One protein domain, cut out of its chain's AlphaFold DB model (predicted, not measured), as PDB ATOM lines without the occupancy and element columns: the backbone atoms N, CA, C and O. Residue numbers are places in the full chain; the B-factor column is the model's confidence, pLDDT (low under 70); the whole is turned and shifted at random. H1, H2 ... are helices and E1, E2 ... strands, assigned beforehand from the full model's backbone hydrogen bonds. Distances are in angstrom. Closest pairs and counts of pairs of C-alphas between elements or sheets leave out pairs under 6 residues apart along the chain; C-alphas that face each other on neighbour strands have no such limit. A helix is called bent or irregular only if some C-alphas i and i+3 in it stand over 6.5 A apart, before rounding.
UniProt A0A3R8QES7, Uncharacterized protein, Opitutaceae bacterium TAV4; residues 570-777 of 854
ATOM      1  N   LYS A 570     119.925 192.217 105.479       89.75
ATOM      2  CA  LYS A 570     118.591 191.639 105.672       89.75
ATOM      3  C   LYS A 570     117.592 192.303 104.714       89.75
ATOM      4  O   LYS A 570     117.854 193.353 104.137       89.75
ATOM      5  N   GLY A 571     116.419 191.691 104.539       85.00
ATOM      6  CA  GLY A 571     115.404 192.165 103.582       85.00
ATOM      7  C   GLY A 571     114.838 193.567 103.858       85.00
ATOM      8  O   GLY A 571     114.180 194.128 102.990       85.00
ATOM      9  N   ASP A 572     115.089 194.136 105.041       87.25
ATOM     10  CA  ASP A 572     114.746 195.515 105.413       87.25
ATOM     11  C   ASP A 572     115.884 196.522 105.151       87.25
ATOM     12  O   ASP A 572     115.766 197.690 105.515       87.25
ATOM     13  N   GLY A 573     116.985 196.078 104.535       87.06
ATOM     14  CA  GLY A 573     118.173 196.883 104.267       87.06
ATOM     15  C   GLY A 573     119.136 196.994 105.450       87.06
ATOM     16  O   GLY A 573     120.220 197.541 105.279       87.06
ATOM     17  N   THR A 574     118.796 196.474 106.636       91.75
ATOM     18  CA  THR A 574     119.705 196.493 107.793       91.75
ATOM     19  C   THR A 574     120.805 195.447 107.658       91.75
ATOM     20  O   THR A 574     120.605 194.369 107.097       91.75
ATOM     21  N   VAL A 575     121.982 195.747 108.190       94.75
ATOM     22  CA  VAL A 575     123.141 194.861 108.147       94.75
ATOM     23  C   VAL A 575     123.380 194.265 109.519       94.75
ATOM     24  O   VAL A 575     123.484 194.973 110.518       94.75
ATOM     25  N   GLN A 576     123.520 192.945 109.560       95.94
ATOM     26  CA  GLN A 576     123.944 192.228 110.757       95.94
ATOM     27  C   GLN A 576     125.342 191.675 110.539       95.94
ATOM     28  O   GLN A 576     125.589 191.028 109.525       95.94
ATOM     29  N   THR A 577     126.245 191.934 111.488       97.56
ATOM     30  CA  THR A 577     127.582 191.333 111.519       97.56
ATOM     31  C   THR A 577     127.663 190.341 112.671       97.56
ATOM     32  O   THR A 577     127.437 190.707 113.823       97.56
ATOM     33  N   HIS A 578     128.044 189.106 112.366       97.12
ATOM     34  CA  HIS A 578     128.272 188.046 113.336       97.12
ATOM     35  C   HIS A 578     129.757 187.702 113.404       97.12
ATOM     36  O   HIS A 578     130.426 187.557 112.378       97.12
ATOM     37  N   ARG A 579     130.280 187.545 114.622       97.19
ATOM     38  CA  ARG A 579     131.593 186.935 114.843       97.19
ATOM     39  C   ARG A 579     131.497 185.433 114.569       97.19
ATOM     40  O   ARG A 579     130.550 184.799 115.015       97.19
ATOM     41  N   ILE A 580     132.491 184.880 113.878       97.69
ATOM     42  CA  ILE A 580     132.570 183.455 113.525       97.69
ATOM     43  C   ILE A 580     133.948 182.876 113.863       97.69
ATOM     44  O   ILE A 580     134.930 183.605 114.034       97.69
ATOM     45  N   GLY A 581     134.029 181.550 113.941       96.81
ATOM     46  CA  GLY A 581     135.242 180.817 114.304       96.81
ATOM     47  C   GLY A 581     135.175 180.205 115.702       96.81
ATOM     48  O   GLY A 581     134.192 180.347 116.420       96.81
ATOM     49  N   LEU A 582     136.230 179.487 116.091       95.81
ATOM     50  CA  LEU A 582     136.223 178.633 117.291       95.81
ATOM     51  C   LEU A 582     136.633 179.364 118.580       95.81
ATOM     52  O   LEU A 582     136.889 178.744 119.607       95.81
ATOM     53  N   GLU A 583     136.751 180.688 118.527       91.31
ATOM     54  CA  GLU A 583     137.276 181.509 119.625       91.31
ATOM     55  C   GLU A 583     136.269 181.677 120.768       91.31
ATOM     56  O   GLU A 583     136.670 181.936 121.906       91.31
ATOM     57  N   LYS A 584     134.975 181.525 120.462       89.75
ATOM     58  CA  LYS A 584     133.857 181.675 121.390       89.75
ATOM     59  C   LYS A 584     132.982 180.423 121.388       89.75
ATOM     60  O   LYS A 584     132.802 179.808 120.339       89.75
ATOM     61  N   ASP A 585     132.466 180.040 122.552       87.12
ATOM     62  CA  ASP A 585     131.408 179.031 122.644       87.12
ATOM     63  C   ASP A 585     130.027 179.639 122.325       87.12
ATOM     64  O   ASP A 585     129.906 180.840 122.068       87.12
ATOM     65  N   SER A 586     128.975 178.813 122.332       83.62
ATOM     66  CA  SER A 586     127.596 179.255 122.063       83.62
ATOM     67  C   SER A 586     127.070 180.290 123.064       83.62
ATOM     68  O   SER A 586     126.104 180.985 122.763       83.62
ATOM     69  N   ASP A 587     127.705 180.402 124.233       80.62
ATOM     70  CA  ASP A 587     127.355 181.352 125.288       80.62
ATOM     71  C   ASP A 587     128.206 182.640 125.207       80.62
ATOM     72  O   ASP A 587     128.048 183.550 126.023       80.62
ATOM     73  N   GLY A 588     129.115 182.740 124.227       82.94
ATOM     74  CA  GLY A 588     129.995 183.891 124.014       82.94
ATOM     75  C   GLY A 588     131.248 183.920 124.903       82.94
ATOM     76  O   GLY A 588     131.977 184.924 124.917       82.94
ATOM     77  N   ASN A 589     131.545 182.843 125.635       85.75
ATOM     78  CA  ASN A 589     132.751 182.747 126.458       85.75
ATOM     79  C   ASN A 589     133.971 182.381 125.610       85.75
ATOM     80  O   ASN A 589     133.862 181.673 124.615       85.75
ATOM     81  N   ASP A 590     135.157 182.844 126.020       87.56
ATOM     82  CA  ASP A 590     136.416 182.455 125.369       87.56
ATOM     83  C   ASP A 590     136.644 180.942 125.478       87.56
ATOM     84  O   ASP A 590     136.709 180.393 126.581       87.56
ATOM     85  N   VAL A 591     136.896 180.286 124.347       89.06
ATOM     86  CA  VAL A 591     137.335 178.890 124.342       89.06
ATOM     87  C   VAL A 591     138.834 178.850 124.638       89.06
ATOM     88  O   VAL A 591     139.652 179.367 123.870       89.06
ATOM     89  N   ALA A 592     139.211 178.225 125.757       88.06
ATOM     90  CA  ALA A 592     140.596 178.184 126.241       88.06
ATOM     91  C   ALA A 592     141.585 177.569 125.230       88.06
ATOM     92  O   ALA A 592     142.745 177.961 125.179       88.06
ATOM     93  N   GLU A 593     141.127 176.639 124.391       90.50
ATOM     94  CA  GLU A 593     141.933 176.009 123.335       90.50
ATOM     95  C   GLU A 593     142.393 177.003 122.246       90.50
ATOM     96  O   GLU A 593     143.476 176.853 121.675       90.50
ATOM     97  N   PHE A 594     141.590 178.036 121.981       93.75
ATOM     98  CA  PHE A 594     141.789 179.010 120.899       93.75
ATOM     99  C   PHE A 594     142.136 180.412 121.415       93.75
ATOM    100  O   PHE A 594     142.215 181.369 120.646       93.75
ATOM    101  N   THR A 595     142.383 180.528 122.721       92.12
ATOM    102  CA  THR A 595     142.681 181.787 123.407       92.12
ATOM    103  C   THR A 595     143.892 181.600 124.302       92.12
ATOM    104  O   THR A 595     143.827 180.849 125.272       92.12
ATOM    105  N   ASN A 596     145.000 182.290 124.026       90.44
ATOM    106  CA  ASN A 596     146.145 182.227 124.940       90.44
ATOM    107  C   ASN A 596     145.916 183.074 126.210       90.44
ATOM    108  O   ASN A 596     144.977 183.868 126.294       90.44
ATOM    109  N   ASP A 597     146.812 182.967 127.194       88.50
ATOM    110  CA  ASP A 597     146.701 183.700 128.466       88.50
ATOM    111  C   ASP A 597     146.714 185.232 128.315       88.50
ATOM    112  O   ASP A 597     146.168 185.946 129.155       88.50
ATOM    113  N   ASN A 598     147.310 185.752 127.236       87.12
ATOM    114  CA  ASN A 598     147.286 187.180 126.898       87.12
ATOM    115  C   ASN A 598     145.991 187.587 126.171       87.12
ATOM    116  O   ASN A 598     145.882 188.711 125.679       87.12
ATOM    117  N   LYS A 599     145.015 186.676 126.092       90.06
ATOM    118  CA  LYS A 599     143.771 186.806 125.332       90.06
ATOM    119  C   LYS A 599     143.980 186.954 123.827       90.06
ATOM    120  O   LYS A 599     143.068 187.410 123.146       90.06
ATOM    121  N   TYR A 600     145.146 186.582 123.301       92.06
ATOM    122  CA  TYR A 600     145.409 186.558 121.864       92.06
ATOM    123  C   TYR A 600     144.598 185.429 121.223       92.06
ATOM    124  O   TYR A 600     144.600 184.301 121.722       92.06
ATOM    125  N   GLN A 601     143.917 185.749 120.128       94.06
ATOM    126  CA  GLN A 601     143.105 184.825 119.330       94.06
ATOM    127  C   GLN A 601     143.330 185.176 117.860       94.06
ATOM    128  O   GLN A 601     143.540 186.346 117.539       94.06
ATOM    129  N   ASN A 602     143.379 184.175 116.989       96.50
ATOM    130  CA  ASN A 602     143.624 184.389 115.568       96.50
ATOM    131  C   ASN A 602     142.751 183.435 114.761       96.50
ATOM    132  O   ASN A 602     143.027 182.234 114.697       96.50
ATOM    133  N   SER A 603     141.707 183.994 114.163       97.81
ATOM    134  CA  SER A 603     140.819 183.338 113.218       97.81
ATOM    135  C   SER A 603     140.949 183.986 111.840       97.81
ATOM    136  O   SER A 603     141.033 185.213 111.714       97.81
ATOM    137  N   THR A 604     140.977 183.150 110.804       97.38
ATOM    138  CA  THR A 604     141.129 183.541 109.396       97.38
ATOM    139  C   THR A 604     140.083 182.843 108.538       97.38
ATOM    140  O   THR A 604     139.653 181.736 108.861       97.38
ATOM    141  N   ILE A 605     139.681 183.489 107.445       97.69
ATOM    142  CA  ILE A 605     138.731 182.941 106.471       97.69
ATOM    143  C   ILE A 605     139.495 182.222 105.361       97.69
ATOM    144  O   ILE A 605     140.539 182.692 104.909       97.69
ATOM    145  N   PHE A 606     138.962 181.090 104.919       96.38
ATOM    146  CA  PHE A 606     139.448 180.350 103.764       96.38
ATOM    147  C   PHE A 606     138.919 181.000 102.479       96.38
ATOM    148  O   PHE A 606     137.708 181.122 102.303       96.38
ATOM    149  N   THR A 607     139.819 181.443 101.598       93.88
ATOM    150  CA  THR A 607     139.479 182.249 100.408       93.88
ATOM    151  C   THR A 607     139.781 181.565  99.074       93.88
ATOM    152  O   THR A 607     139.557 182.157  98.024       93.88
ATOM    153  N   SER A 608     140.312 180.342  99.091       91.12
ATOM    154  CA  SER A 608     140.629 179.573  97.882       91.12
ATOM    155  C   SER A 608     139.465 178.692  97.420       91.12
ATOM    156  O   SER A 608     138.548 178.403  98.187       91.12
ATOM    157  N   GLY A 609     139.532 178.225  96.169       88.50
ATOM    158  CA  GLY A 609     138.484 177.400  95.565       88.50
ATOM    159  C   GLY A 609     137.151 178.145  95.476       88.50
ATOM    160  O   GLY A 609     137.124 179.363  95.311       88.50
ATOM    161  N   ASN A 610     136.046 177.423  95.657       90.94
ATOM    162  CA  ASN A 610     134.688 177.957  95.519       90.94
ATOM    163  C   ASN A 610     134.132 178.556  96.831       90.94
ATOM    164  O   ASN A 610     132.934 178.507  97.095       90.94
ATOM    165  N   ALA A 611     134.987 179.133  97.683       91.88
ATOM    166  CA  ALA A 611     134.566 179.693  98.973       91.88
ATOM    167  C   ALA A 611     133.575 180.869  98.842       91.88
ATOM    168  O   ALA A 611     132.684 181.023  99.677       91.88
ATOM    169  N   SER A 612     133.699 181.688  97.791       91.19
ATOM    170  CA  SER A 612     132.726 182.748  97.482       91.19
ATOM    171  C   SER A 612     131.366 182.180  97.082       91.19
ATOM    172  O   SER A 612     130.338 182.680  97.537       91.19
ATOM    173  N   LEU A 613     131.364 181.106  96.287       91.69
ATOM    174  CA  LEU A 613     130.158 180.398  95.868       91.69
ATOM    175  C   LEU A 613     129.433 179.777  97.070       91.69
ATOM    176  O   LEU A 613     128.220 179.925  97.192       91.69
ATOM    177  N   LEU A 614     130.183 179.206  98.020       93.94
ATOM    178  CA  LEU A 614     129.641 178.677  99.273       93.94
ATOM    179  C   LEU A 614     128.919 179.743 100.111       93.94
ATOM    180  O   LEU A 614     127.838 179.494 100.659       93.94
ATOM    181  N   LEU A 615     129.491 180.948 100.199       94.81
ATOM    182  CA  LEU A 615     128.851 182.065 100.891       94.81
ATOM    183  C   LEU A 615     127.595 182.541 100.152       94.81
ATOM    184  O   LEU A 615     126.584 182.831 100.797       94.81
ATOM    185  N   GLU A 616     127.632 182.583  98.823       94.00
ATOM    186  CA  GLU A 616     126.493 182.986  97.999       94.00
ATOM    187  C   GLU A 616     125.338 181.979  98.100       94.00
ATOM    188  O   GLU A 616     124.252 182.302  98.585       94.00
ATOM    189  N   GLN A 617     125.583 180.728  97.718       93.75
ATOM    190  CA  GLN A 617     124.536 179.724  97.552       93.75
ATOM    191  C   GLN A 617     124.052 179.137  98.879       93.75
ATOM    192  O   GLN A 617     122.858 178.877  99.035       93.75
ATOM    193  N   LYS A 618     124.950 178.924  99.853       95.25
ATOM    194  CA  LYS A 618     124.608 178.273 101.134       95.25
ATOM    195  C   LYS A 618     124.630 179.214 102.332       95.25
ATOM    196  O   LYS A 618     124.190 178.826 103.415       95.25
ATOM    197  N   GLY A 619     125.145 180.435 102.179       96.25
ATOM    198  CA  GLY A 619     125.327 181.338 103.317       96.25
ATOM    199  C   GLY A 619     126.269 180.745 104.353       96.25
ATOM    200  O   GLY A 619     125.994 180.845 105.548       96.25
ATOM    201  N   ARG A 620     127.322 180.055 103.902       97.38
ATOM    202  CA  ARG A 620     128.325 179.431 104.766       97.38
ATOM    203  C   ARG A 620     129.707 180.021 104.495       97.38
ATOM    204  O   ARG A 620     130.038 180.365 103.367       97.38
ATOM    205  N   VAL A 621     130.521 180.127 105.536       97.62
ATOM    206  CA  VAL A 621     131.903 180.618 105.486       97.62
ATOM    207  C   VAL A 621     132.816 179.565 106.092       97.62
ATOM    208  O   VAL A 621     132.494 178.967 107.115       97.62
ATOM    209  N   LEU A 622     133.972 179.357 105.470       98.06
ATOM    210  CA  LEU A 622     135.003 178.445 105.949       98.06
ATOM    211  C   LEU A 622     136.166 179.220 106.544       98.06
ATOM    212  O   LEU A 622     136.480 180.331 106.111       98.06
ATOM    213  N   GLY A 623     136.867 178.603 107.484       98.00
ATOM    214  CA  GLY A 623     138.076 179.202 108.013       98.00
ATOM    215  C   GLY A 623     138.869 178.304 108.936       98.00
ATOM    216  O   GLY A 623     138.599 177.113 109.103       98.00
ATOM    217  N   THR A 624     139.902 178.902 109.521       97.81
ATOM    218  CA  THR A 624     140.748 178.249 110.515       97.81
ATOM    219  C   THR A 624     140.976 179.163 111.709       97.81
ATOM    220  O   THR A 624     141.085 180.379 111.566       97.81
ATOM    221  N   THR A 625     141.056 178.575 112.900       98.00
ATOM    222  CA  THR A 625     141.424 179.268 114.138       98.00
ATOM    223  C   THR A 625     142.688 178.639 114.712       98.00
ATOM    224  O   THR A 625     142.797 177.415 114.823       98.00
ATOM    225  N   VAL A 626     143.658 179.476 115.073       96.56
ATOM    226  CA  VAL A 626     144.920 179.055 115.687       96.56
ATOM    227  C   VAL A 626     144.665 178.510 117.091       96.56
ATOM    228  O   VAL A 626     143.977 179.134 117.897       96.56
ATOM    229  N   ARG A 627     145.273 177.366 117.402       94.25
ATOM    230  CA  ARG A 627     145.269 176.761 118.740       94.25
ATOM    231  C   ARG A 627     146.485 177.201 119.542       94.25
ATOM    232  O   ARG A 627     147.588 177.278 118.997       94.25
ATOM    233  N   TYR A 628     146.321 177.388 120.849       91.38
ATOM    234  CA  TYR A 628     147.410 177.771 121.754       91.38
ATOM    235  C   TYR A 628     147.594 176.767 122.891       91.38
ATOM    236  O   TYR A 628     146.673 176.056 123.285       91.38
ATOM    237  N   LYS A 629     148.812 176.724 123.441       81.81
ATOM    238  CA  LYS A 629     149.114 176.031 124.700       81.81
ATOM    239  C   LYS A 629     149.028 177.040 125.837       81.81
ATOM    240  O   LYS A 629     149.681 178.078 125.756       81.81
ATOM    241  N   GLY A 630     148.265 176.732 126.886       67.94
ATOM    242  CA  GLY A 630     148.191 177.567 128.091       67.94
ATOM    243  C   GLY A 630     149.573 177.834 128.702       67.94
ATOM    244  O   GLY A 630     150.446 176.964 128.656       67.94
ATOM    245  N   THR A 631     149.736 179.019 129.299       60.31
ATOM    246  CA  THR A 631     150.972 179.734 129.697       60.31
ATOM    247  C   THR A 631     151.495 180.712 128.642       60.31
ATOM    248  O   THR A 631     152.157 180.294 127.701       60.31
ATOM    249  N   ALA A 632     151.171 182.007 128.838       59.38
ATOM    250  CA  ALA A 632     151.725 183.310 128.376       59.38
ATOM    251  C   ALA A 632     152.481 183.460 127.028       59.38
ATOM    252  O   ALA A 632     152.883 184.569 126.670       59.38
ATOM    253  N   THR A 633     152.686 182.394 126.270       65.88
ATOM    254  CA  THR A 633     153.516 182.312 125.074       65.88
ATOM    255  C   THR A 633     152.621 182.254 123.843       65.88
ATOM    256  O   THR A 633     151.549 181.652 123.845       65.88
ATOM    257  N   THR A 634     153.058 182.876 122.751       73.56
ATOM    258  CA  THR A 634     152.393 182.833 121.437       73.56
ATOM    259  C   THR A 634     152.674 181.520 120.696       73.56
ATOM    260  O   THR A 634     152.718 181.488 119.468       73.56
ATOM    261  N   THR A 635     152.917 180.431 121.431       86.88
ATOM    262  CA  THR A 635     153.308 179.144 120.855       86.88
ATOM    263  C   THR A 635     152.095 178.484 120.210       86.88
ATOM    264  O   THR A 635     151.209 177.974 120.899       86.88
ATOM    265  N   VAL A 636     152.075 178.487 118.881       90.31
ATOM    266  CA  VAL A 636     151.034 177.860 118.062       90.31
ATOM    267  C   VAL A 636     151.063 176.340 118.246       90.31
ATOM    268  O   VAL A 636     152.080 175.695 118.004       90.31
ATOM    269  N   GLN A 637     149.931 175.763 118.650       89.69
ATOM    270  CA  GLN A 637     149.698 174.317 118.790       89.69
ATOM    271  C   GLN A 637     148.915 173.744 117.600       89.69
ATOM    272  O   GLN A 637     148.291 172.692 117.700       89.69
ATOM    273  N   GLY A 638     148.954 174.428 116.461       93.81
ATOM    274  CA  GLY A 638     148.261 174.048 115.237       93.81
ATOM    275  C   GLY A 638     146.959 174.820 115.038       93.81
ATOM    276  O   GLY A 638     146.855 175.971 115.463       93.81
ATOM    277  N   TYR A 639     146.004 174.214 114.339       96.50
ATOM    278  CA  TYR A 639     144.843 174.902 113.772       96.50
ATOM    279  C   TYR A 639     143.600 174.017 113.858       96.50
ATOM    280  O   TYR A 639     143.674 172.812 113.608       96.50
ATOM    281  N   GLY A 640     142.464 174.622 114.200       97.38
ATOM    282  CA  GLY A 640     141.140 174.024 114.043       97.38
ATOM    283  C   GLY A 640     140.456 174.597 112.808       97.38
ATOM    284  O   GLY A 640     140.341 175.816 112.694       97.38
ATOM    285  N   ALA A 641     140.009 173.733 111.897       98.00
ATOM    286  CA  ALA A 641     139.140 174.135 110.798       98.00
ATOM    287  C   ALA A 641     137.700 174.293 111.296       98.00
ATOM    288  O   ALA A 641     137.286 173.616 112.242       98.00
ATOM    289  N   TRP A 642     136.940 175.173 110.657       98.38
ATOM    290  CA  TRP A 642     135.541 175.406 110.988       98.38
ATOM    291  C   TRP A 642     134.730 175.832 109.766       98.38
ATOM    292  O   TRP A 642     135.276 176.332 108.779       98.38
ATOM    293  N   ILE A 643     133.420 175.637 109.871       98.12
ATOM    294  CA  ILE A 643     132.393 176.190 108.992       98.12
ATOM    295  C   ILE A 643     131.431 177.009 109.846       98.12
ATOM    296  O   ILE A 643     131.114 176.614 110.963       98.12
ATOM    297  N   ALA A 644     130.989 178.156 109.350       98.06
ATOM    298  CA  ALA A 644     129.999 178.983 110.020       98.06
ATOM    299  C   ALA A 644     128.878 179.374 109.065       98.06
ATOM    300  O   ALA A 644     129.122 179.526 107.870       98.06
ATOM    301  N   ASP A 645     127.662 179.542 109.572       96.88
ATOM    302  CA  ASP A 645     126.577 180.141 108.803       96.88
ATOM    303  C   ASP A 645     126.553 181.672 108.884       96.88
ATOM    304  O   ASP A 645     127.271 182.301 109.663       96.88
ATOM    305  N   ALA A 646     125.728 182.277 108.030       94.81
ATOM    306  CA  ALA A 646     125.542 183.720 107.947       94.81
ATOM    307  C   ALA A 646     124.916 184.345 109.210       94.81
ATOM    308  O   ALA A 646     124.981 185.565 109.357       94.81
ATOM    309  N   ASP A 647     124.339 183.531 110.103       95.00
ATOM    310  CA  ASP A 647     123.768 183.952 111.387       95.00
ATOM    311  C   ASP A 647     124.770 183.778 112.553       95.00
ATOM    312  O   ASP A 647     124.464 184.086 113.706       95.00
ATOM    313  N   GLY A 648     125.997 183.332 112.257       95.25
ATOM    314  CA  GLY A 648     127.108 183.240 113.201       95.25
ATOM    315  C   GLY A 648     127.310 181.869 113.848       95.25
ATOM    316  O   GLY A 648     128.262 181.702 114.615       95.25
ATOM    317  N   ASN A 649     126.472 180.873 113.550       95.94
ATOM    318  CA  ASN A 649     126.617 179.545 114.141       95.94
ATOM    319  C   ASN A 649     127.857 178.870 113.559       95.94
ATOM    320  O   ASN A 649     127.915 178.607 112.361       95.94
ATOM    321  N   THR A 650     128.849 178.592 114.407       97.25
ATOM    322  CA  THR A 650     130.114 177.975 113.996       97.25
ATOM    323  C   THR A 650     130.184 176.513 114.430       97.25
ATOM    324  O   THR A 650     129.976 176.183 115.596       97.25
ATOM    325  N   GLN A 651     130.567 175.646 113.499       96.31
ATOM    326  CA  GLN A 651     130.841 174.232 113.703       96.31
ATOM    327  C   GLN A 651     132.307 173.926 113.398       96.31
ATOM    328  O   GLN A 651     132.885 174.386 112.413       96.31
ATOM    329  N   ARG A 652     132.922 173.105 114.249       97.12
ATOM    330  CA  ARG A 652     134.279 172.604 114.036       97.12
ATOM    331  C   ARG A 652     134.297 171.521 112.954       97.12
ATOM    332  O   ARG A 652     133.464 170.622 112.981       97.12
ATOM    333  N   LEU A 653     135.292 171.582 112.073       97.62
ATOM    334  CA  LEU A 653     135.569 170.579 111.045       97.62
ATOM    335  C   LEU A 653     136.861 169.796 111.334       97.62
ATOM    336  O   LEU A 653     137.739 170.224 112.096       97.62
ATOM    337  N   GLY A 654     136.978 168.659 110.658       97.19
ATOM    338  CA  GLY A 654     138.087 167.717 110.697       97.19
ATOM    339  C   GLY A 654     138.091 166.790 111.904       97.19
ATOM    340  O   GLY A 654     137.170 166.756 112.723       97.19
ATOM    341  N   LEU A 655     139.144 165.986 111.988       96.56
ATOM    342  CA  LEU A 655     139.263 164.902 112.954       96.56
ATOM    343  C   LEU A 655     139.950 165.391 114.230       96.56
ATOM    344  O   LEU A 655     140.873 166.208 114.201       96.56
ATOM    345  N   THR A 656     139.475 164.887 115.366       95.56
ATOM    346  CA  THR A 656     139.984 165.215 116.702       95.56
ATOM    347  C   THR A 656     140.134 163.941 117.538       95.56
ATOM    348  O   THR A 656     139.792 162.854 117.083       95.56
ATOM    349  N   GLY A 657     140.679 164.051 118.750       94.38
ATOM    350  CA  GLY A 657     140.949 162.908 119.631       94.38
ATOM    351  C   GLY A 657     142.438 162.598 119.774       94.38
ATOM    352  O   GLY A 657     143.292 163.366 119.321       94.38
ATOM    353  N   GLU A 658     142.752 161.485 120.441       93.00
ATOM    354  CA  GLU A 658     144.127 161.141 120.829       93.00
ATOM    355  C   GLU A 658     145.048 160.920 119.625       93.00
ATOM    356  O   GLU A 658     146.146 161.470 119.606       93.00
ATOM    357  N   ALA A 659     144.578 160.225 118.583       92.31
ATOM    358  CA  ALA A 659     145.348 159.980 117.357       92.31
ATOM    359  C   ALA A 659     145.703 161.266 116.583       92.31
ATOM    360  O   ALA A 659     146.658 161.287 115.810       92.31
ATOM    361  N   PHE A 660     144.957 162.353 116.805       94.31
ATOM    362  CA  PHE A 660     145.123 163.650 116.135       94.31
ATOM    363  C   PHE A 660     145.610 164.744 117.091       94.31
ATOM    364  O   PHE A 660     145.579 165.929 116.755       94.31
ATOM    365  N   THR A 661     146.038 164.367 118.297       93.00
ATOM    366  CA  THR A 661     146.597 165.282 119.294       93.00
ATOM    367  C   THR A 661     147.937 164.741 119.758       93.00
ATOM    368  O   THR A 661     148.017 163.630 120.273       93.00
ATOM    369  N   MET A 662     149.007 165.517 119.607       90.50
ATOM    370  CA  MET A 662     150.325 165.092 120.071       90.50
ATOM    371  C   MET A 662     150.314 164.904 121.596       90.50
ATOM    372  O   MET A 662     150.009 165.841 122.331       90.50
ATOM    373  N   GLN A 663     150.650 163.706 122.078       90.12
ATOM    374  CA  GLN A 663     150.504 163.350 123.498       90.12
ATOM    375  C   GLN A 663     151.706 163.756 124.367       90.12
ATOM    376  O   GLN A 663     151.553 164.022 125.557       90.12
ATOM    377  N   ALA A 664     152.910 163.821 123.791       86.31
ATOM    378  CA  ALA A 664     154.153 164.022 124.537       86.31
ATOM    379  C   ALA A 664     155.088 165.054 123.881       86.31
ATOM    380  O   ALA A 664     154.939 165.416 122.716       86.31
ATOM    381  N   GLY A 665     156.074 165.530 124.647       86.19
ATOM    382  CA  GLY A 665     157.095 166.479 124.191       86.19
ATOM    383  C   GLY A 665     156.712 167.957 124.342       86.19
ATOM    384  O   GLY A 665     155.667 168.312 124.892       86.19
ATOM    385  N   ALA A 666     157.580 168.849 123.848       83.31
ATOM    386  CA  ALA A 666     157.370 170.302 123.925       83.31
ATOM    387  C   ALA A 666     156.051 170.740 123.253       83.31
ATOM    388  O   ALA A 666     155.374 171.655 123.730       83.31
ATOM    389  N   ASN A 667     155.640 169.999 122.222       85.25
ATOM    390  CA  ASN A 667     154.432 170.216 121.433       85.25
ATOM    391  C   ASN A 667     153.240 169.347 121.890       85.25
ATOM    392  O   ASN A 667     152.274 169.206 121.148       85.25
ATOM    393  N   ALA A 668     153.271 168.766 123.101       87.75
ATOM    394  CA  ALA A 668     152.102 168.067 123.642       87.75
ATOM    395  C   ALA A 668     150.872 168.997 123.646       87.75
ATOM    396  O   ALA A 668     150.972 170.129 124.140       87.75
ATOM    397  N   GLY A 669     149.753 168.515 123.099       88.69
ATOM    398  CA  GLY A 669     148.523 169.267 122.826       88.69
ATOM    399  C   GLY A 669     148.373 169.758 121.378       88.69
ATOM    400  O   GLY A 669     147.297 170.254 121.023       88.69
ATOM    401  N   LYS A 670     149.413 169.614 120.540       92.25
ATOM    402  CA  LYS A 670     149.379 170.040 119.137       92.25
ATOM    403  C   LYS A 670     148.345 169.254 118.331       92.25
ATOM    404  O   LYS A 670     148.345 168.028 118.362       92.25
ATOM    405  N   GLN A 671     147.506 169.959 117.576       94.25
ATOM    406  CA  GLN A 671     146.520 169.406 116.648       94.25
ATOM    407  C   GLN A 671     146.422 170.302 115.415       94.25
ATOM    408  O   GLN A 671     146.281 171.518 115.534       94.25
ATOM    409  N   LEU A 672     146.502 169.702 114.231       95.38
ATOM    410  CA  LEU A 672     146.485 170.414 112.956       95.38
ATOM    411  C   LEU A 672     145.385 169.831 112.072       95.38
ATOM    412  O   LEU A 672     145.469 168.671 111.678       95.38
ATOM    413  N   THR A 673     144.406 170.662 111.740       97.38
ATOM    414  CA  THR A 673     143.395 170.390 110.719       97.38
ATOM    415  C   THR A 673     143.467 171.479 109.656       97.38
ATOM    416  O   THR A 673     143.530 172.665 109.982       97.38
ATOM    417  N   THR A 674     143.440 171.081 108.387       96.81
ATOM    418  CA  THR A 674     143.558 171.982 107.238       96.81
ATOM    419  C   THR A 674     142.432 171.715 106.251       96.81
ATOM    420  O   THR A 674     142.200 170.566 105.888       96.81
ATOM    421  N   ILE A 675     141.760 172.780 105.813       97.88
ATOM    422  CA  ILE A 675     140.829 172.753 104.680       97.88
ATOM    423  C   ILE A 675     141.664 172.798 103.401       97.88
ATOM    424  O   ILE A 675     142.550 173.642 103.277       97.88
ATOM    425  N   VAL A 676     141.405 171.875 102.479       96.62
ATOM    426  CA  VAL A 676     142.069 171.817 101.171       96.62
ATOM    427  C   VAL A 676     141.196 172.476 100.107       96.62
ATOM    428  O   VAL A 676     141.714 173.236  99.295       96.62
ATOM    429  N   GLY A 677     139.881 172.246 100.140       96.12
ATOM    430  CA  GLY A 677     138.965 172.811  99.155       96.12
ATOM    431  C   GLY A 677     137.490 172.672  99.520       96.12
ATOM    432  O   GLY A 677     137.119 172.083 100.537       96.12
ATOM    433  N   THR A 678     136.661 173.267  98.671       96.69
ATOM    434  CA  THR A 678     135.202 173.181  98.671       96.69
ATOM    435  C   THR A 678     134.734 173.258  97.219       96.69
ATOM    436  O   THR A 678     135.352 173.971  96.422       96.69
ATOM    437  N   ASP A 679     133.673 172.529  96.876       94.12
ATOM    438  CA  ASP A 679     133.016 172.628  95.566       94.12
ATOM    439  C   ASP A 679     132.086 173.851  95.503       94.12
ATOM    440  O   ASP A 679     131.631 174.229  94.430       94.12
ATOM    441  N   GLY A 680     131.872 174.519  96.641       91.56
ATOM    442  CA  GLY A 680     131.000 175.679  96.784       91.56
ATOM    443  C   GLY A 680     129.551 175.324  97.099       91.56
ATOM    444  O   GLY A 680     128.799 176.205  97.496       91.56
ATOM    445  N   ASP A 681     129.167 174.054  96.987       92.00
ATOM    446  CA  ASP A 681     127.762 173.664  96.960       92.00
ATOM    447  C   ASP A 681     127.465 172.514  97.929       92.00
ATOM    448  O   ASP A 681     126.629 172.659  98.823       92.00
ATOM    449  N   ASN A 682     128.169 171.385  97.822       95.19
ATOM    450  CA  ASN A 682     127.810 170.163  98.541       95.19
ATOM    451  C   ASN A 682     128.883 169.692  99.519       95.19
ATOM    452  O   ASN A 682     128.539 169.076 100.526       95.19
ATOM    453  N   TYR A 683     130.160 169.979  99.270       97.12
ATOM    454  CA  TYR A 683     131.254 169.361 100.010       97.12
ATOM    455  C   TYR A 683     132.359 170.341 100.412       97.12
ATOM    456  O   TYR A 683     132.722 171.292  99.714       97.12
ATOM    457  N   VAL A 684     132.956 170.049 101.564       97.75
ATOM    458  CA  VAL A 684     134.194 170.662 102.053       97.75
ATOM    459  C   VAL A 684     135.149 169.537 102.396       97.75
ATOM    460  O   VAL A 684     134.762 168.606 103.092       97.75
ATOM    461  N   TRP A 685     136.398 169.601 101.953       98.25
ATOM    462  CA  TRP A 685     137.367 168.549 102.251       98.25
ATOM    463  C   TRP A 685     138.684 169.103 102.759       98.25
ATOM    464  O   TRP A 685     139.064 170.257 102.531       98.25
ATOM    465  N   GLY A 686     139.401 168.248 103.468       98.06
ATOM    466  CA  GLY A 686     140.652 168.606 104.097       98.06
ATOM    467  C   GLY A 686     141.399 167.401 104.630       98.06
ATOM    468  O   GLY A 686     141.138 166.261 104.250       98.06
ATOM    469  N   PHE A 687     142.350 167.655 105.522       97.88
ATOM    470  CA  PHE A 687     143.024 166.604 106.277       97.88
ATOM    471  C   PHE A 687     143.264 167.018 107.726       97.88
ATOM    472  O   PHE A 687     143.296 168.204 108.067       97.88
ATOM    473  N   SER A 688     143.443 166.022 108.585       97.75
ATOM    474  CA  SER A 688     143.898 166.184 109.963       97.75
ATOM    475  C   SER A 688     145.197 165.414 110.161       97.75
ATOM    476  O   SER A 688     145.309 164.240 109.802       97.75
ATOM    477  N   GLN A 689     146.200 166.090 110.713       95.81
ATOM    478  CA  GLN A 689     147.496 165.504 111.032       95.81
ATOM    479  C   GLN A 689     147.343 164.498 112.173       95.81
ATOM    480  O   GLN A 689     146.775 164.816 113.221       95.81
ATOM    481  N   ARG A 690     147.902 163.306 111.983       92.94
ATOM    482  CA  ARG A 690     148.011 162.277 113.013       92.94
ATOM    483  C   ARG A 690     149.339 162.396 113.752       92.94
ATOM    484  O   ARG A 690     150.365 162.784 113.179       92.94
ATOM    485  N   TYR A 691     149.326 161.991 115.013       90.06
ATOM    486  CA  TYR A 691     150.506 161.918 115.863       90.06
ATOM    487  C   TYR A 691     150.593 160.527 116.478       90.06
ATOM    488  O   TYR A 691     149.624 160.027 117.043       90.06
ATOM    489  N   THR A 692     151.759 159.898 116.368       84.69
ATOM    490  CA  THR A 692     152.010 158.625 117.047       84.69
ATOM    491  C   THR A 692     152.426 158.895 118.492       84.69
ATOM    492  O   THR A 692     152.860 159.996 118.842       84.69
ATOM    493  N   THR A 693     152.329 157.886 119.353       75.44
ATOM    494  CA  THR A 693     152.725 157.994 120.769       75.44
ATOM    495  C   THR A 693     154.230 158.226 120.961       75.44
ATOM    496  O   THR A 693     154.649 158.654 122.035       75.44
ATOM    497  N   VAL A 694     155.040 157.968 119.925       71.38
ATOM    498  CA  VAL A 694     156.512 158.014 119.969       71.38
ATOM    499  C   VAL A 694     157.088 159.209 119.190       71.38
ATOM    500  O   VAL A 694     158.185 159.677 119.503       71.38
ATOM    501  N   ALA A 695     156.377 159.731 118.184       62.00
ATOM    502  CA  ALA A 695     156.892 160.794 117.322       62.00
ATOM    503  C   ALA A 695     156.901 162.159 118.030       62.00
ATOM    504  O   ALA A 695     155.863 162.733 118.351       62.00
ATOM    505  N   THR A 696     158.101 162.713 118.212       61.19
ATOM    506  CA  THR A 696     158.333 164.084 118.707       61.19
ATOM    507  C   THR A 696     158.437 165.124 117.585       61.19
ATOM    508  O   THR A 696     158.625 166.309 117.859       61.19
ATOM    509  N   VAL A 697     158.317 164.695 116.324       63.34
ATOM    510  CA  VAL A 697     158.499 165.525 115.125       63.34
ATOM    511  C   VAL A 697     157.281 165.404 114.218       63.34
ATOM    512  O   VAL A 697     156.722 164.318 114.072       63.34
ATOM    513  N   ASP A 698     156.882 166.519 113.604       66.69
ATOM    514  CA  ASP A 698     155.827 166.530 112.591       66.69
ATOM    515  C   ASP A 698     156.277 165.711 111.385       66.69
ATOM    516  O   ASP A 698     157.183 166.106 110.650       66.69
ATOM    517  N   VAL A 699     155.635 164.568 111.167       72.62
ATOM    518  CA  VAL A 699     155.859 163.786 109.957       72.62
ATOM    519  C   VAL A 699     154.784 164.195 108.960       72.62
ATOM    520  O   VAL A 699     153.628 163.801 109.099       72.62
ATOM    521  N   ALA A 700     155.144 164.995 107.951       75.00
ATOM    522  CA  ALA A 700     154.214 165.452 106.906       75.00
ATOM    523  C   ALA A 700     153.492 164.296 106.174       75.00
ATOM    524  O   ALA A 700     152.480 164.509 105.508       75.00
ATOM    525  N   THR A 701     153.996 163.069 106.320       80.94
ATOM    526  CA  THR A 701     153.428 161.830 105.781       80.94
ATOM    527  C   THR A 701     152.447 161.126 106.731       80.94
ATOM    528  O   THR A 701     152.104 159.980 106.473       80.94
ATOM    529  N   ASN A 702     151.991 161.756 107.820       93.25
ATOM    530  CA  ASN A 702     151.034 161.150 108.753       93.25
ATOM    531  C   ASN A 702     149.750 161.985 108.894       93.25
ATOM    532  O   ASN A 702     149.621 162.801 109.805       93.25
ATOM    533  N   ARG A 703     148.792 161.810 107.986       96.00
ATOM    534  CA  ARG A 703     147.535 162.574 107.955       96.00
ATOM    535  C   ARG A 703     146.375 161.739 107.428       96.00
ATOM    536  O   ARG A 703     146.563 160.888 106.568       96.00
ATOM    537  N   THR A 704     145.175 162.026 107.915       97.50
ATOM    538  CA  THR A 704     143.930 161.415 107.436       97.50
ATOM    539  C   THR A 704     143.089 162.487 106.758       97.50
ATOM    540  O   THR A 704     142.782 163.511 107.375       97.50
ATOM    541  N   ALA A 705     142.743 162.267 105.493       98.06
ATOM    542  CA  ALA A 705     141.803 163.106 104.769       98.06
ATOM    543  C   ALA A 705     140.380 162.958 105.328       98.06
ATOM    544  O   ALA A 705     140.034 161.930 105.914       98.06
ATOM    545  N   TRP A 706     139.565 163.992 105.156       98.38
ATOM    546  CA  TRP A 706     138.162 164.006 105.555       98.38
ATOM    547  C   TRP A 706     137.323 164.828 104.575       98.38
ATOM    548  O   TRP A 706     137.838 165.741 103.922       98.38
ATOM    549  N   ILE A 707     136.029 164.514 104.502       98.19
ATOM    550  CA  ILE A 707     135.004 165.258 103.757       98.19
ATOM    551  C   ILE A 707     133.877 165.607 104.716       98.19
ATOM    552  O   ILE A 707     133.462 164.772 105.508       98.19
ATOM    553  N   TYR A 708     133.371 166.827 104.629       98.19
ATOM    554  CA  TYR A 708     132.145 167.276 105.261       98.19
ATOM    555  C   TYR A 708     131.089 167.516 104.180       98.19
ATOM    556  O   TYR A 708     131.314 168.321 103.274       98.19
ATOM    557  N   SER A 709     129.962 166.806 104.267       97.25
ATOM    558  CA  SER A 709     128.805 166.985 103.387       97.25
ATOM    559  C   SER A 709     127.893 168.068 103.947       97.25
ATOM    560  O   SER A 709     127.409 167.977 105.073       97.25
ATOM    561  N   LEU A 710     127.634 169.094 103.145       95.94
ATOM    562  CA  LEU A 710     126.705 170.182 103.448       95.94
ATOM    563  C   LEU A 710     125.245 169.735 103.337       95.94
ATOM    564  O   LEU A 710     124.364 170.405 103.868       95.94
ATOM    565  N   VAL A 711     124.986 168.619 102.647       93.75
ATOM    566  CA  VAL A 711     123.639 168.077 102.445       93.75
ATOM    567  C   VAL A 711     123.206 167.239 103.643       93.75
ATOM    568  O   VAL A 711     122.099 167.416 104.146       93.75
ATOM    569  N   SER A 712     124.065 166.326 104.104       95.50
ATOM    570  CA  SER A 712     123.762 165.456 105.248       95.50
ATOM    571  C   SER A 712     124.242 166.013 106.590       95.50
ATOM    572  O   SER A 712     123.876 165.463 107.628       95.50
ATOM    573  N   GLU A 713     125.055 167.075 106.576       96.19
ATOM    574  CA  GLU A 713     125.769 167.621 107.740       96.19
ATOM    575  C   GLU A 713     126.656 166.568 108.439       96.19
ATOM    576  O   GLU A 713     126.915 166.629 109.645       96.19
ATOM    577  N   GLN A 714     127.139 165.580 107.675       96.56
ATOM    578  CA  GLN A 714     128.011 164.510 108.158       96.56
ATOM    579  C   GLN A 714     129.462 164.711 107.728       96.56
ATOM    580  O   GLN A 714     129.755 165.255 106.663       96.56
ATOM    581  N   GLN A 715     130.381 164.225 108.565       97.31
ATOM    582  CA  GLN A 715     131.804 164.168 108.261       97.31
ATOM    583  C   GLN A 715     132.255 162.718 108.075       97.31
ATOM    584  O   GLN A 715     131.997 161.875 108.931       97.31
ATOM    585  N   PHE A 716     132.987 162.470 106.995       97.38
ATOM    586  CA  PHE A 716     133.564 161.185 106.616       97.38
ATOM    587  C   PHE A 716     135.089 161.260 106.728       97.38
ATOM    588  O   PHE A 716     135.688 162.246 106.288       97.38
ATOM    589  N   ASP A 717     135.726 160.242 107.305       96.81
ATOM    590  CA  ASP A 717     137.183 160.117 107.373       96.81
ATOM    591  C   ASP A 717     137.711 159.032 106.428       96.81
ATOM    592  O   ASP A 717     137.034 158.055 106.129       96.81
ATOM    593  N   PHE A 718     138.935 159.225 105.937       96.75
ATOM    594  CA  PHE A 718     139.551 158.365 104.927       96.75
ATOM    595  C   PHE A 718     140.795 157.675 105.491       96.75
ATOM    596  O   PHE A 718     141.900 157.819 104.957       96.75
ATOM    597  N   GLN A 719     140.658 156.956 106.607       96.44
ATOM    598  CA  GLN A 719     141.733 156.123 107.149       96.44
ATOM    599  C   GLN A 719     141.793 154.766 106.421       96.44
ATOM    600  O   GLN A 719     141.325 153.747 106.917       96.44
ATOM    601  N   LEU A 720     142.380 154.766 105.222       96.25
ATOM    602  CA  LEU A 720     142.358 153.615 104.306       96.25
ATOM    603  C   LEU A 720     143.429 152.557 104.581       96.25
ATOM    604  O   LEU A 720     143.234 151.378 104.300       96.25
ATOM    605  N   SER A 721     144.577 152.964 105.116       97.06
ATOM    606  CA  SER A 721     145.650 152.050 105.493       97.06
ATOM    607  C   SER A 721     146.483 152.659 106.611       97.06
ATOM    608  O   SER A 721     146.843 153.837 106.563       97.06
ATOM    609  N   GLU A 722     146.772 151.858 107.632       96.06
ATOM    610  CA  GLU A 722     147.542 152.261 108.803       96.06
ATOM    611  C   GLU A 722     148.666 151.254 109.039       96.06
ATOM    612  O   GLU A 722     148.448 150.042 109.066       96.06
ATOM    613  N   SER A 723     149.880 151.768 109.197       94.81
ATOM    614  CA  SER A 723     151.027 150.962 109.599       94.81
ATOM    615  C   SER A 723     150.902 150.480 111.045       94.81
ATOM    616  O   SER A 723     150.207 151.082 111.862       94.81
ATOM    617  N   THR A 724     151.670 149.461 111.427       93.62
ATOM    618  CA  THR A 724     151.733 148.982 112.825       93.62
ATOM    619  C   THR A 724     152.192 150.041 113.830       93.62
ATOM    620  O   THR A 724     151.930 149.896 115.021       93.62
ATOM    621  N   ASP A 725     152.848 151.105 113.362       89.50
ATOM    622  CA  ASP A 725     153.299 152.233 114.185       89.50
ATOM    623  C   ASP A 725     152.254 153.367 114.272       89.50
ATOM    624  O   ASP A 725     152.522 154.422 114.852       89.50
ATOM    625  N   GLY A 726     151.062 153.177 113.691       90.06
ATOM    626  CA  GLY A 726     149.971 154.158 113.683       90.06
ATOM    627  C   GLY A 726     150.122 155.269 112.636       90.06
ATOM    628  O   GLY A 726     149.440 156.298 112.706       90.06
ATOM    629  N   ILE A 727     151.049 155.110 111.682       92.06
ATOM    630  CA  ILE A 727     151.197 156.028 110.544       92.06
ATOM    631  C   ILE A 727     150.130 155.703 109.502       92.06
ATOM    632  O   ILE A 727     150.045 154.561 109.060       92.06
ATOM    633  N   SER A 728     149.370 156.708 109.076       94.69
ATOM    634  CA  SER A 728     148.390 156.633 107.991       94.69
ATOM    635  C   SER A 728     148.520 157.881 107.127       94.69
ATOM    636  O   SER A 728     148.724 158.980 107.646       94.69
ATOM    637  N   PHE A 729     148.359 157.735 105.815       96.50
ATOM    638  CA  PHE A 729     148.364 158.861 104.886       96.50
ATOM    639  C   PHE A 729     147.220 158.739 103.890       96.50
ATOM    640  O   PHE A 729     147.165 157.761 103.153       96.50
ATOM    641  N   SER A 730     146.368 159.756 103.823       97.81
ATOM    642  CA  SER A 730     145.410 159.953 102.736       97.81
ATOM    643  C   SER A 730     145.264 161.432 102.389       97.81
ATOM    644  O   SER A 730     145.505 162.316 103.219       97.81
ATOM    645  N   PHE A 731     144.904 161.703 101.136       97.12
ATOM    646  CA  PHE A 731     144.719 163.044 100.599       97.12
ATOM    647  C   PHE A 731     143.646 163.039  99.501       97.12
ATOM    648  O   PHE A 731     143.639 162.148  98.653       97.12
ATOM    649  N   ILE A 732     142.761 164.038  99.509       97.69
ATOM    650  CA  ILE A 732     141.715 164.235  98.494       97.69
ATOM    651  C   ILE A 732     142.172 165.347  97.555       97.69
ATOM    652  O   ILE A 732     142.433 166.465  98.003       97.69
ATOM    653  N   ASN A 733     142.270 165.027  96.267       95.81
ATOM    654  CA  ASN A 733     142.694 165.971  95.238       95.81
ATOM    655  C   ASN A 733     141.529 166.839  94.758       95.81
ATOM    656  O   ASN A 733     141.728 168.022  94.496       95.81
ATOM    657  N   GLY A 734     140.316 166.290  94.716       95.31
ATOM    658  CA  GLY A 734     139.124 167.049  94.360       95.31
ATOM    659  C   GLY A 734     137.842 166.248  94.527       95.31
ATOM    660  O   GLY A 734     137.862 165.067  94.884       95.31
ATOM    661  N   ILE A 735     136.728 166.929  94.272       95.94
ATOM    662  CA  ILE A 735     135.381 166.364  94.233       95.94
ATOM    663  C   ILE A 735     134.716 166.890  92.961       95.94
ATOM    664  O   ILE A 735     134.872 168.064  92.631       95.94
ATOM    665  N   THR A 736     134.045 166.019  92.218       94.31
ATOM    666  CA  THR A 736     133.288 166.398  91.019       94.31
ATOM    667  C   THR A 736     131.947 167.043  91.374       94.31
ATOM    668  O   THR A 736     131.473 166.928  92.505       94.31
ATOM    669  N   GLU A 737     131.275 167.651  90.396       89.38
ATOM    670  CA  GLU A 737     129.949 168.254  90.596       89.38
ATOM    671  C   GLU A 737     128.887 167.248  91.071       89.38
ATOM    672  O   GLU A 737     127.987 167.610  91.827       89.38
ATOM    673  N   SER A 738     128.996 165.966  90.690       90.94
ATOM    674  CA  SER A 738     128.062 164.930  91.155       90.94
ATOM    675  C   SER A 738     128.437 164.314  92.512       90.94
ATOM    676  O   SER A 738     127.755 163.396  92.984       90.94
ATOM    677  N   GLY A 739     129.513 164.796  93.144       94.06
ATOM    678  CA  GLY A 739     129.954 164.366  94.469       94.06
ATOM    679  C   GLY A 739     130.928 163.186  94.487       94.06
ATOM    680  O   GLY A 739     131.081 162.554  95.534       94.06
ATOM    681  N   PHE A 740     131.591 162.856  93.372       94.88
ATOM    682  CA  PHE A 740     132.682 161.879  93.398       94.88
ATOM    683  C   PHE A 740     133.958 162.522  93.930       94.88
ATOM    684  O   PHE A 740     134.589 163.333  93.255       94.88
ATOM    685  N   ALA A 741     134.374 162.118  95.124       96.88
ATOM    686  CA  ALA A 741     135.666 162.482  95.674       96.88
ATOM    687  C   ALA A 741     136.755 161.542  95.164       96.88
ATOM    688  O   ALA A 741     136.584 160.323  95.148       96.88
ATOM    689  N   TYR A 742     137.901 162.103  94.795       97.06
ATOM    690  CA  TYR A 742     139.041 161.340  94.305       97.06
ATOM    691  C   TYR A 742     140.337 161.795  94.966       97.06
ATOM    692  O   TYR A 742     140.527 162.962  95.325       97.06
ATOM    693  N   GLY A 743     141.263 160.858  95.131       97.31
ATOM    694  CA  GLY A 743     142.499 161.130  95.844       97.31
ATOM    695  C   GLY A 743     143.476 159.972  95.824       97.31
ATOM    696  O   GLY A 743     143.459 159.123  94.929       97.31
ATOM    697  N   TYR A 744     144.358 159.960  96.818       97.44
ATOM    698  CA  TYR A 744     145.309 158.880  97.033       97.44
ATOM    699  C   TYR A 744     145.594 158.643  98.517       97.44
ATOM    700  O   TYR A 744     145.394 159.519  99.361       97.44
ATOM    701  N   TYR A 745     146.067 157.444  98.837       98.00
ATOM    702  CA  TYR A 745     146.516 157.051 100.169       98.00
ATOM    703  C   TYR A 745     147.772 156.189 100.081       98.00
ATOM    704  O   TYR A 745     148.002 155.537  99.070       98.00
ATOM    705  N   THR A 746     148.590 156.163 101.129       97.31
ATOM    706  CA  THR A 746     149.749 155.264 101.181       97.31
ATOM    707  C   THR A 746     149.314 153.909 101.719       97.31
ATOM    708  O   THR A 746     148.792 153.833 102.830       97.31
ATOM    709  N   LEU A 747     149.545 152.839 100.958       97.44
ATOM    710  CA  LEU A 747     149.272 151.478 101.410       97.44
ATOM    711  C   LEU A 747     150.409 150.988 102.313       97.44
ATOM    712  O   LEU A 747     151.574 151.003 101.915       97.44
ATOM    713  N   TYR A 748     150.063 150.502 103.498       96.44
ATOM    714  CA  TYR A 748     150.978 149.873 104.442       96.44
ATOM    715  C   TYR A 748     150.683 148.380 104.591       96.44
ATOM    716  O   TYR A 748     149.529 147.957 104.640       96.44
ATOM    717  N   ASP A 749     151.749 147.593 104.702       96.69
ATOM    718  CA  ASP A 749     151.720 146.186 105.106       96.69
ATOM    719  C   ASP A 749     152.649 146.032 106.314       96.69
ATOM    720  O   ASP A 749     153.876 146.106 106.202       96.69
ATOM    721  N   GLY A 750     152.067 145.949 107.510       95.44
ATOM    722  CA  GLY A 750     152.834 146.100 108.743       95.44
ATOM    723  C   GLY A 750     153.410 147.515 108.866       95.44
ATOM    724  O   GLY A 750     152.668 148.490 108.848       95.44
ATOM    725  N   SER A 751     154.731 147.646 108.983       93.06
ATOM    726  CA  SER A 751     155.432 148.941 108.945       93.06
ATOM    727  C   SER A 751     155.959 149.311 107.552       93.06
ATOM    728  O   SER A 751     156.524 150.391 107.369       93.06
ATOM    729  N   GLU A 752     155.801 148.431 106.558       95.38
ATOM    730  CA  GLU A 752     156.346 148.631 105.218       95.38
ATOM    731  C   GLU A 752     155.410 149.497 104.365       95.38
ATOM    732  O   GLU A 752     154.235 149.178 104.191       95.38
ATOM    733  N   ASN A 753     155.944 150.577 103.792       95.62
ATOM    734  CA  ASN A 753     155.249 151.400 102.804       95.62
ATOM    735  C   ASN A 753     155.273 150.698 101.430       95.62
ATOM    736  O   ASN A 753     156.339 150.518 100.842       95.62
ATOM    737  N   LYS A 754     154.098 150.327 100.910       96.31
ATOM    738  CA  LYS A 754     153.900 149.660  99.607       96.31
ATOM    739  C   LYS A 754     153.633 150.641  98.454       96.31
ATOM    740  O   LYS A 754     153.286 150.220  97.346       96.31
ATOM    741  N   GLY A 755     153.802 151.935  98.697       95.19
ATOM    742  CA  GLY A 755     153.551 153.035  97.775       95.19
ATOM    743  C   GLY A 755     152.127 153.576  97.858       95.19
ATOM    744  O   GLY A 755     151.253 153.012  98.520       95.19
ATOM    745  N   ASP A 756     151.896 154.669  97.139       96.75
ATOM    746  CA  ASP A 756     150.589 155.317  97.091       96.75
ATOM    747  C   ASP A 756     149.603 154.557  96.194       96.75
ATOM    748  O   ASP A 756     149.999 153.838  95.270       96.75
ATOM    749  N   ARG A 757     148.315 154.690  96.502       97.44
ATOM    750  CA  ARG A 757     147.177 154.050  95.846       97.44
ATOM    751  C   ARG A 757     146.084 155.078  95.602       97.44
ATOM    752  O   ARG A 757     145.720 155.828  96.505       97.44
ATOM    753  N   ALA A 758     145.566 155.107  94.383       96.81
ATOM    754  CA  ALA A 758     144.420 155.922  94.007       96.81
ATOM    755  C   ALA A 758     143.105 155.378  94.592       96.81
ATOM    756  O   ALA A 758     142.874 154.168  94.559       96.81
ATOM    757  N   PHE A 759     142.220 156.267  95.044       97.31
ATOM    758  CA  PHE A 759     140.875 155.893  95.492       97.31
ATOM    759  C   PHE A 759     139.792 156.832  94.949       97.31
ATOM    760  O   PHE A 759     140.065 157.997  94.646       97.31
ATOM    761  N   LEU A 760     138.563 156.317  94.879       96.19
ATOM    762  CA  LEU A 760     137.338 157.054  94.566       96.19
ATOM    763  C   LEU A 760     136.310 156.842  95.689       96.19
ATOM    764  O   LEU A 760     136.259 155.772  96.291       96.19
ATOM    765  N   TRP A 761     135.480 157.838  95.973       95.94
ATOM    766  CA  TRP A 761     134.394 157.743  96.948       95.94
ATOM    767  C   TRP A 761     133.197 158.594  96.525       95.94
ATOM    768  O   TRP A 761     133.368 159.607  95.851       95.94
ATOM    769  N   LYS A 762     131.991 158.198  96.940       94.00
ATOM    770  CA  LYS A 762     130.763 158.977  96.765       94.00
ATOM    771  C   LYS A 762     129.834 158.764  97.954       94.00
ATOM    772  O   LYS A 762     129.665 157.640  98.416       94.00
ATOM    773  N   GLU A 763     129.209 159.836  98.428       93.38
ATOM    774  CA  GLU A 763     128.239 159.751  99.519       93.38
ATOM    775  C   GLU A 763     127.040 158.865  99.139       93.38
ATOM    776  O   GLU A 763     126.552 158.897  98.009       93.38
ATOM    777  N   GLY A 764     126.559 158.064 100.093       88.69
ATOM    778  CA  GLY A 764     125.469 157.108  99.868       88.69
ATOM    779  C   GLY A 764     125.905 155.794  99.214       88.69
ATOM    780  O   GLY A 764     125.074 154.899  99.066       88.69
ATOM    781  N   HIS A 765     127.187 155.657  98.864       84.44
ATOM    782  CA  HIS A 765     127.817 154.376  98.569       84.44
ATOM    783  C   HIS A 765     128.630 153.951  99.799       84.44
ATOM    784  O   HIS A 765     129.447 154.722 100.301       84.44
ATOM    785  N   ASP A 766     128.373 152.744 100.310       75.00
ATOM    786  CA  ASP A 766     128.936 152.271 101.585       75.00
ATOM    787  C   ASP A 766     130.463 152.038 101.538       75.00
ATOM    788  O   ASP A 766     131.091 151.906 102.588       75.00
ATOM    789  N   ASP A 767     131.071 152.039 100.345       82.88
ATOM    790  CA  ASP A 767     132.469 151.661 100.133       82.88
ATOM    791  C   ASP A 767     133.340 152.796  99.571       82.88
ATOM    792  O   ASP A 767     132.931 153.598  98.728       82.88
ATOM    793  N   ILE A 768     134.600 152.813 100.015       92.44
ATOM    794  CA  ILE A 768     135.682 153.544  99.352       92.44
ATOM    795  C   ILE A 768     136.315 152.604  98.328       92.44
ATOM    796  O   ILE A 768     136.782 151.515  98.658       92.44
ATOM    797  N   TYR A 769     136.355 153.041  97.077       93.06
ATOM    798  CA  TYR A 769     136.835 152.248  95.959       93.06
ATOM    799  C   TYR A 769     138.357 152.395  95.814       93.06
ATOM    800  O   TYR A 769     138.832 153.390  95.260       93.06
ATOM    801  N   ASP A 770     139.139 151.409  96.270       94.88
ATOM    802  CA  ASP A 770     140.545 151.274  95.848       94.88
ATOM    803  C   ASP A 770     140.563 150.856  94.377       94.88
ATOM    804  O   ASP A 770     140.241 149.714  94.031       94.88
ATOM    805  N   LEU A 771     140.955 151.776  93.497       93.38
ATOM    806  CA  LEU A 771     140.907 151.536  92.057       93.38
ATOM    807  C   LEU A 771     141.788 150.360  91.630       93.38
ATOM    808  O   LEU A 771     141.481 149.694  90.646       93.38
ATOM    809  N   ASN A 772     142.846 150.050  92.378       93.38
ATOM    810  CA  ASN A 772     143.715 148.917  92.067       93.38
ATOM    811  C   ASN A 772     143.003 147.576  92.237       93.38
ATOM    812  O   ASN A 772     143.315 146.626  91.524       93.38
ATOM    813  N   SER A 773     142.033 147.507  93.151       91.31
ATOM    814  CA  SER A 773     141.195 146.320  93.326       91.31
ATOM    815  C   SER A 773     140.175 146.156  92.195       91.31
ATOM    816  O   SER A 773     139.838 145.029  91.840       91.31
ATOM    817  N   ILE A 774     139.740 147.266  91.588       89.12
ATOM    818  CA  ILE A 774     138.728 147.279  90.525       89.12
ATOM    819  C   ILE A 774     139.351 146.967  89.163       89.12
ATOM    820  O   ILE A 774     138.801 146.164  88.419       89.12
ATOM    821  N   ILE A 775     140.493 147.584  88.838       90.06
ATOM    822  CA  ILE A 775     141.109 147.507  87.497       90.06
ATOM    823  C   ILE A 775     142.481 146.820  87.483       90.06
ATOM    824  O   ILE A 775     143.275 147.002  86.559       90.06
ATOM    825  N   GLY A 776     142.811 146.058  88.530       88.12
ATOM    826  CA  GLY A 776     144.132 145.445  88.694       88.12
ATOM    827  C   GLY A 776     144.552 144.547  87.525       88.12
ATOM    828  O   GLY A 776     145.725 144.530  87.150       88.12
ATOM    829  N   THR A 777     143.599 143.842  86.905       88.38
ATOM    830  CA  THR A 777     143.876 142.960  85.760       88.38
ATOM    831  C   THR A 777     144.272 143.767  84.524       88.38
ATOM    832  O   THR A 777     145.253 143.445  83.853       88.38
TER     833      THR A 777
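What this domain is: This is residues 570 to 777 of the 854 residues of an uncharacterized protein of Opitutaceae bacterium TAV4 (UniProt A0A3R8QES7). The domain is a flat slab of strands: a strongly twisted, branched sheet of E2 to E9 makes most of it, and a smaller sheet, E10 E11 E12, overlaps one end, where E10 packs on E7 and E8, a sandwich only partly face to face. H1 packs over E3 of the large sheet; residues 570 to 575 stick out at one end of the slab, and H2 lies at the other. The 208 printed residues have twelve named strands and two named helices, in the order E1 E2 H1 E3 to E12 H2; the class is mostly strand, with under half of the residues in named elements. The large sheet is mixed, the small one antiparallel. The whole is compact, with a radius of gyration of the C-alphas of 18.5 A, and spans 63 by 44 by 24 A.

How they stand to each other: E4, residues 636 to 645, has E3, residues 620 to 628, on one side, and E5, residues 650 to 653, and E6, residues 671 to 678, on the other side. E4 and E6 are parallel, with N 673 and O 639 2.9 A apart. E2, residues 601 to 605, is antiparallel to E3, with N 604 and O 624 2.9 A apart. E7, residues 683 to 689, E8, residues 703 to 709, and E9, residues 715 to 717, follow E6; E10, residues 730 to 735, E11, residues 740 to 749, and E12, residues 752 to 762, make the small sheet. E3 E4 E5, E6 E7 E8 E9 and E10 E11 E12 are meanders, each strand the antiparallel neighbour of the one before, and each such pair is a hairpin. Within hydrogen-bond range are N 625 and O 640 at 2.9 A, N 643 and O 651 at 2.9 A, N 676 and O 685 at 2.8 A, N 686 and O 706 at 3.0 A, N 707 and O 716 at 2.9 A, N 731 and O 744 at 2.9 A, and N 745 and O 757 at 2.9 A. Between the two sheets, the closest C-alphas of E8 and E10 are those of Ala 705 and Phe 731, 5.1 A. H1, residues 611 to 618, is on the large sheet at a height over the sheet of 7.6 A, over E3 and only just slantwise to it at 30.2 degrees on the local plane. H2, residues 771 to 777, only grazes the small sheet; its closest C-alpha pair with E12 is Leu 771 and Phe 759, 5.5 A. Every O i to N i+4 pair is within range in H1, and 2 of 3 in H2.

Where its parts are: E1, residues 575 to 580, starts at C-alpha 575 (123.141, 194.861, 108.147) and pairs with no named strand. E12 is 28.9 A long, E11 27.3 A, E4 26.3 A and E3 25.6 A. E11 bends by 52 degrees at residue 743, E12 by 64 degrees at residue 755. H2 is irregular, with C-alphas 774 and 777 8.2 A apart; it ends at C-alpha 777 (143.876, 142.960, 85.760).

The domain as a whole: The C-alphas of Asp 572 and Thr 777, the two farthest apart, are 63.2 A apart. The printed part has no cut. The long links are E1 to E2, E5 to E6, E7 to E8 and E9 to E10. Mean pLDDT of the printed part is 92.0; residues 630 to 633 and 695 to 698 are under 70.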